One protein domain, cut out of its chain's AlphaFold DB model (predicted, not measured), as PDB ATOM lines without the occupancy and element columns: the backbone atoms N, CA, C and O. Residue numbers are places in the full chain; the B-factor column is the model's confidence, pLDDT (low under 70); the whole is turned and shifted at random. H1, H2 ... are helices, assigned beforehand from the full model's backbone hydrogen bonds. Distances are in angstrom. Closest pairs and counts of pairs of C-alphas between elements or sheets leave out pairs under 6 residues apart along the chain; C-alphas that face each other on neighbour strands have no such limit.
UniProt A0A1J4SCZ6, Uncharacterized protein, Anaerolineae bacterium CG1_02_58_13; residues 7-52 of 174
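AT A GLANCE: This is residues 7 to 52 of the 174 residues of an uncharacterized protein of Anaerolineae bacterium CG1_02_58_13 (UniProt A0A1J4SCZ6). Two helices meet near their ends as an L, the shorter arm H2 and the long arm H3, and the small helix H1 stands in the angle of the L, near both arms. Residues 45 to 52, of which 45 to 48 belong to H3, stick out beyond this body and make much of the length. The printed part has 46 residues, with three named helices in the order H1, H2, H3 and no named strand, and its class is all helix. It is loose, with a radius of gyration of the C-alphas of 12.0 A, and elongated, spanning 36 by 23 by 14 A.

IN THESE COORDINATES: H1 is residues 7 to 13, 9.9 A from first to last C-alpha, beginning with C-alpha 7 at (308.558, 217.915, 248.119). H2 is residues 21 to 29, 12.5 A long, with C-alpha 29 at (296.544, 209.383, 236.148). H3 is residues 31 to 48, 25.7 A long, ending with C-alpha 48 at (325.276, 213.555, 236.456).

HOW THE PARTS SIT: H1 is close to H2 but not clearly touching it; their closest C-alphas, Tyr 12 and Val 23, are 7.8 A apart. Their lines are about perpendicular, at 84 degrees. H1 is also close to H3 but not clearly touching, with the closest C-alphas, Leu 9 and Leu 37, 6.9 A apart. These two run the same way at a steep tilt of 59 degrees. H2 and H3 touch only at the corner by their link, H3 with residues 33 to 34 alone; the closest C-alphas are Leu 27 and Ala 34, 5.2 A apart. They run opposite ways at a steep tilt of 69.9 degrees, only just short of about perpendicular. In H1, H2 and H3 every O i to N i+4 pair is within hydrogen-bond range.

THE WHOLE: The farthest C-alphas, Ala 29 and Glu 52, are 38.1 A apart. The printed part has no cut. The link from H1 to H2 is short and that from H2 to H3 is tight. The mean pLDDT of the printed part is 94.0, and no printed residue is under 70.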
ATOM      1  N   GLU A   7     307.879 218.683 247.067       93.12
ATOM      2  CA  GLU A   7     308.558 217.915 248.119       93.12
ATOM      3  C   GLU A   7     308.327 216.410 247.958       93.12
ATOM      4  O   GLU A   7     309.282 215.643 247.926       93.12
ATOM      5  N   LEU A   8     307.073 215.986 247.762       93.88
ATOM      6  CA  LEU A   8     306.735 214.570 247.607       93.88
ATOM      7  C   LEU A   8     307.327 213.982 246.313       93.88
ATOM      8  O   LEU A   8     307.643 212.794 246.236       93.88
ATOM      9  N   LEU A   9     307.466 214.815 245.277       93.94
ATOM     10  CA  LEU A   9     308.078 214.431 244.010       93.94
ATOM     11  C   LEU A   9     309.597 214.237 244.150       93.94
ATOM     12  O   LEU A   9     310.138 213.302 243.562       93.94
ATOM     13  N   ASN A  10     310.256 215.072 244.957       92.94
ATOM     14  CA  ASN A  10     311.673 214.934 245.295       92.94
ATOM     15  C   ASN A  10     311.919 213.727 246.211       92.94
ATOM     16  O   ASN A  10     312.753 212.895 245.878       92.94
ATOM     17  N   GLU A  11     311.114 213.527 247.261       94.75
ATOM     18  CA  GLU A  11     311.186 212.326 248.114       94.75
ATOM     19  C   GLU A  11     311.018 211.028 247.295       94.75
ATOM     20  O   GLU A  11     311.658 210.007 247.565       94.75
ATOM     21  N   TYR A  12     310.180 211.055 246.248       94.69
ATOM     22  CA  TYR A  12     310.041 209.939 245.309       94.69
ATOM     23  C   TYR A  12     311.297 209.691 244.460       94.69
ATOM     24  O   TYR A  12     311.590 208.528 244.148       94.69
ATOM     25  N   LEU A  13     312.009 210.749 244.061       93.44
ATOM     26  CA  LEU A  13     313.263 210.668 243.305       93.44
ATOM     27  C   LEU A  13     314.426 210.196 244.188       93.44
ATOM     28  O   LEU A  13     315.182 209.321 243.768       93.44
ATOM     29  N   ASP A  14     314.495 210.684 245.425       93.19
ATOM     30  CA  ASP A  14     315.538 210.357 246.405       93.19
ATOM     31  C   ASP A  14     315.338 208.979 247.064       93.19
ATOM     32  O   ASP A  14     316.185 208.511 247.820       93.19
ATOM     33  N   HIS A  15     314.251 208.275 246.722       92.25
ATOM     34  CA  HIS A  15     313.878 206.966 247.275       92.25
ATOM     35  C   HIS A  15     313.606 206.986 248.791       92.25
ATOM     36  O   HIS A  15     313.752 205.962 249.460       92.25
ATOM     37  N   GLU A  16     313.147 208.119 249.325       94.69
ATOM     38  CA  GLU A  16     312.875 208.299 250.760       94.69
ATOM     39  C   GLU A  16     311.419 207.993 251.162       94.69
ATOM     40  O   GLU A  16     311.093 207.911 252.347       94.69
ATOM     41  N   LEU A  17     310.528 207.753 250.194       92.25
ATOM     42  CA  LEU A  17     309.137 207.374 250.467       92.25
ATOM     43  C   LEU A  17     309.009 205.931 250.976       92.25
ATOM     44  O   LEU A  17     309.396 204.979 250.296       92.25
ATOM     45  N   ALA A  18     308.337 205.765 252.120       90.38
ATOM     46  CA  ALA A  18     308.005 204.454 252.683       90.38
ATOM     47  C   ALA A  18     306.976 203.666 251.843       90.38
ATOM     48  O   ALA A  18     307.034 202.438 251.801       90.38
ATOM     49  N   ASP A  19     306.046 204.356 251.172       91.81
ATOM     50  CA  ASP A  19     305.070 203.760 250.252       91.81
ATOM     51  C   ASP A  19     304.979 204.578 248.954       91.81
ATOM     52  O   ASP A  19     304.577 205.743 248.953       91.81
ATOM     53  N   ARG A  20     305.366 203.957 247.835       94.19
ATOM     54  CA  ARG A  20     305.434 204.591 246.505       94.19
ATOM     55  C   ARG A  20     304.178 204.364 245.668       94.19
ATOM     56  O   ARG A  20     303.907 205.153 244.763       94.19
ATOM     57  N   ALA A  21     303.386 203.337 245.984       93.75
ATOM     58  CA  ALA A  21     302.191 202.973 245.229       93.75
ATOM     59  C   ALA A  21     301.184 204.130 245.037       93.75
ATOM     60  O   ALA A  21     300.680 204.293 243.921       93.75
ATOM     61  N   PRO A  22     300.876 204.978 246.044       92.06
ATOM     62  CA  PRO A  22     299.935 206.082 245.843       92.06
ATOM     63  C   PRO A  22     300.478 207.161 244.893       92.06
ATOM     64  O   PRO A  22     299.717 207.714 244.097       92.06
ATOM     65  N   VAL A  23     301.785 207.431 244.940       93.94
ATOM     66  CA  VAL A  23     302.448 208.408 244.064       93.94
ATOM     67  C   VAL A  23     302.482 207.896 242.627       93.94
ATOM     68  O   VAL A  23     302.118 208.624 241.708       93.94
ATOM     69  N   GLU A  24     302.826 206.625 242.424       95.19
ATOM     70  CA  GLU A  24     302.847 205.993 241.099       95.19
ATOM     71  C   GLU A  24     301.458 205.953 240.457       95.19
ATOM     72  O   GLU A  24     301.304 206.318 239.289       95.19
ATOM     73  N   ASN A  25     300.427 205.612 241.236       94.88
ATOM     74  CA  ASN A  25     299.040 205.654 240.778       94.88
ATOM     75  C   ASN A  25     298.618 207.071 240.360       94.88
ATOM     76  O   ASN A  25     297.931 207.242 239.351       94.88
ATOM     77  N   HIS A  26     299.043 208.098 241.103       94.88
ATOM     78  CA  HIS A  26     298.769 209.487 240.740       94.88
ATOM     79  C   HIS A  26     299.514 209.910 239.467       94.88
ATOM     80  O   HIS A  26     298.919 210.533 238.590       94.88
ATOM     81  N   LEU A  27     300.793 209.552 239.335       95.00
ATOM     82  CA  LEU A  27     301.608 209.857 238.155       95.00
ATOM     83  C   LEU A  27     301.061 209.187 236.887       95.00
ATOM     84  O   LEU A  27     301.119 209.783 235.815       95.00
ATOM     85  N   ALA A  28     300.475 207.993 237.005       94.81
ATOM     86  CA  ALA A  28     299.798 207.324 235.894       94.81
ATOM     87  C   ALA A  28     298.504 208.040 235.461       94.81
ATOM     88  O   ALA A  28     298.125 207.980 234.292       94.81
ATOM     89  N   ALA A  29     297.824 208.719 236.391       94.44
ATOM     90  CA  ALA A  29     296.544 209.383 236.148       94.44
ATOM     91  C   ALA A  29     296.662 210.887 235.817       94.44
ATOM     92  O   ALA A  29     295.747 211.448 235.213       94.44
ATOM     93  N   CYS A  30     297.754 211.556 236.204       96.69
ATOM     94  CA  CYS A  30     297.937 213.001 236.053       96.69
ATOM     95  C   CYS A  30     299.122 213.343 235.134       96.69
ATOM     96  O   CYS A  30     300.281 213.319 235.553       96.69
ATOM     97  N   ALA A  31     298.816 213.749 233.897       94.44
ATOM     98  CA  ALA A  31     299.817 214.122 232.894       94.44
ATOM     99  C   ALA A  31     300.711 215.299 233.333       94.44
ATOM    100  O   ALA A  31     301.910 215.281 233.064       94.44
ATOM    101  N   ASP A  32     300.161 216.281 234.056       95.00
ATOM    102  CA  ASP A  32     300.932 217.437 234.534       95.00
ATOM    103  C   ASP A  32     302.005 217.025 235.550       95.00
ATOM    104  O   ASP A  32     303.146 217.482 235.473       95.00
ATOM    105  N   CYS A  33     301.671 216.127 236.487       96.06
ATOM    106  CA  CYS A  33     302.636 215.638 237.476       96.06
ATOM    107  C   CYS A  33     303.693 214.734 236.825       96.06
ATOM    108  O   CYS A  33     304.871 214.828 237.164       96.06
ATOM    109  N   ALA A  34     303.302 213.913 235.843       95.19
ATOM    110  CA  ALA A  34     304.239 213.107 235.066       95.19
ATOM    111  C   ALA A  34     305.222 213.975 234.257       95.19
ATOM    112  O   ALA A  34     306.418 213.681 234.222       95.19
ATOM    113  N   ALA A  35     304.746 215.071 233.656       95.50
ATOM    114  CA  ALA A  35     305.589 216.017 232.927       95.50
ATOM    115  C   ALA A  35     306.593 216.724 233.853       95.50
ATOM    116  O   ALA A  35     307.770 216.841 233.508       95.50
ATOM    117  N   ARG A  36     306.160 217.136 235.055       95.44
ATOM    118  CA  ARG A  36     307.055 217.712 236.075       95.44
ATOM    119  C   ARG A  36     308.136 216.727 236.512       95.44
ATOM    120  O   ARG A  36     309.308 217.090 236.547       95.44
ATOM    121  N   LEU A  37     307.767 215.470 236.769       95.94
ATOM    122  CA  LEU A  37     308.729 214.425 237.123       95.94
ATOM    123  C   LEU A  37     309.754 214.193 236.006       95.94
ATOM    124  O   LEU A  37     310.940 214.031 236.281       95.94
ATOM    125  N   ALA A  38     309.308 214.175 234.748       95.31
ATOM    126  CA  ALA A  38     310.194 214.011 233.599       95.31
ATOM    127  C   ALA A  38     311.199 215.168 233.479       95.31
ATOM    128  O   ALA A  38     312.374 214.922 233.216       95.31
ATOM    129  N   ALA A  39     310.760 216.406 233.730       95.38
ATOM    130  CA  ALA A  39     311.638 217.574 233.741       95.38
ATOM    131  C   ALA A  39     312.702 217.492 234.848       95.38
ATOM    132  O   ALA A  39     313.876 217.737 234.580       95.38
ATOM    133  N   LEU A  40     312.320 217.082 236.065       95.12
ATOM    134  CA  LEU A  40     313.271 216.882 237.166       95.12
ATOM    135  C   LEU A  40     314.288 215.781 236.845       95.12
ATOM    136  O   LEU A  40     315.486 215.987 237.011       95.12
ATOM    137  N   LYS A  41     313.836 214.634 236.322       95.12
ATOM    138  CA  LYS A  41     314.733 213.540 235.920       95.12
ATOM    139  C   LYS A  41     315.745 213.985 234.866       95.12
ATOM    140  O   LYS A  41     316.916 213.645 234.984       95.12
ATOM    141  N   ALA A  42     315.311 214.762 233.874       95.56
ATOM    142  CA  ALA A  42     316.204 215.302 232.852       95.56
ATOM    143  C   ALA A  42     317.286 216.212 233.456       95.56
ATOM    144  O   ALA A  42     318.451 216.091 233.085       95.56
ATOM    145  N   LEU A  43     316.920 217.059 234.425       94.69
ATOM    146  CA  LEU A  43     317.865 217.922 235.136       94.69
ATOM    147  C   LEU A  43     318.910 217.107 235.909       94.69
ATOM    148  O   LEU A  43     320.098 217.394 235.810       94.69
ATOM    149  N   PHE A  44     318.499 216.064 236.636       92.38
ATOM    150  CA  PHE A  44     319.445 215.192 237.343       92.38
ATOM    151  C   PHE A  44     320.382 214.450 236.386       92.38
ATOM    152  O   PHE A  44     321.577 214.376 236.650       92.38
ATOM    153  N   THR A  45     319.878 213.974 235.243       93.75
ATOM    154  CA  THR A  45     320.726 213.360 234.208       93.75
ATOM    155  C   THR A  45     321.749 214.349 233.640       93.75
ATOM    156  O   THR A  45     322.891 213.976 233.382       93.75
ATOM    157  N   GLU A  46     321.373 215.617 233.463       95.75
ATOM    158  CA  GLU A  46     322.305 216.662 233.027       95.75
ATOM    159  C   GLU A  46     323.375 216.938 234.095       95.75
ATOM    160  O   GLU A  46     324.560 217.007 233.767       95.75
ATOM    161  N   LEU A  47     322.989 217.009 235.373       93.81
ATOM    162  CA  LEU A  47     323.928 217.171 236.486       93.81
ATOM    163  C   LEU A  47     324.903 215.992 236.610       93.81
ATOM    164  O   LEU A  47     326.093 216.212 236.812       93.81
ATOM    165  N   GLU A  48     324.428 214.756 236.453       91.62
ATOM    166  CA  GLU A  48     325.276 213.555 236.456       91.62
ATOM    167  C   GLU A  48     326.241 213.512 235.265       91.62
ATOM    168  O   GLU A  48     327.304 212.902 235.353       91.62
ATOM    169  N   SER A  49     325.898 214.170 234.153       93.44
ATOM    170  CA  SER A  49     326.766 214.260 232.975       93.44
ATOM    171  C   SER A  49     327.894 215.289 233.109       93.44
ATOM    172  O   SER A  49     328.759 215.370 232.232       93.44
ATOM    173  N   LEU A  50     327.894 216.087 234.184       94.62
ATOM    174  CA  LEU A  50     328.952 217.056 234.436       94.62
ATOM    175  C   LEU A  50     330.298 216.338 234.635       94.62
ATOM    176  O   LEU A  50     330.356 215.290 235.278       94.62
ATOM    177  N   PRO A  51     331.399 216.893 234.099       91.31
ATOM    178  CA  PRO A  51     332.709 216.277 234.228       91.31
ATOM    179  C   PRO A  51     333.131 216.219 235.696       91.31
ATOM    180  O   PRO A  51     333.015 217.205 236.431       91.31
ATOM    181  N   GLU A  52     333.667 215.073 236.106       86.31
ATOM    182  CA  GLU A  52     334.232 214.912 237.440       86.31
ATOM    183  C   GLU A  52     335.447 215.836 237.596       86.31
ATOM    184  O   GLU A  52     336.350 215.871 236.755       86.31
TER     185      GLU A  52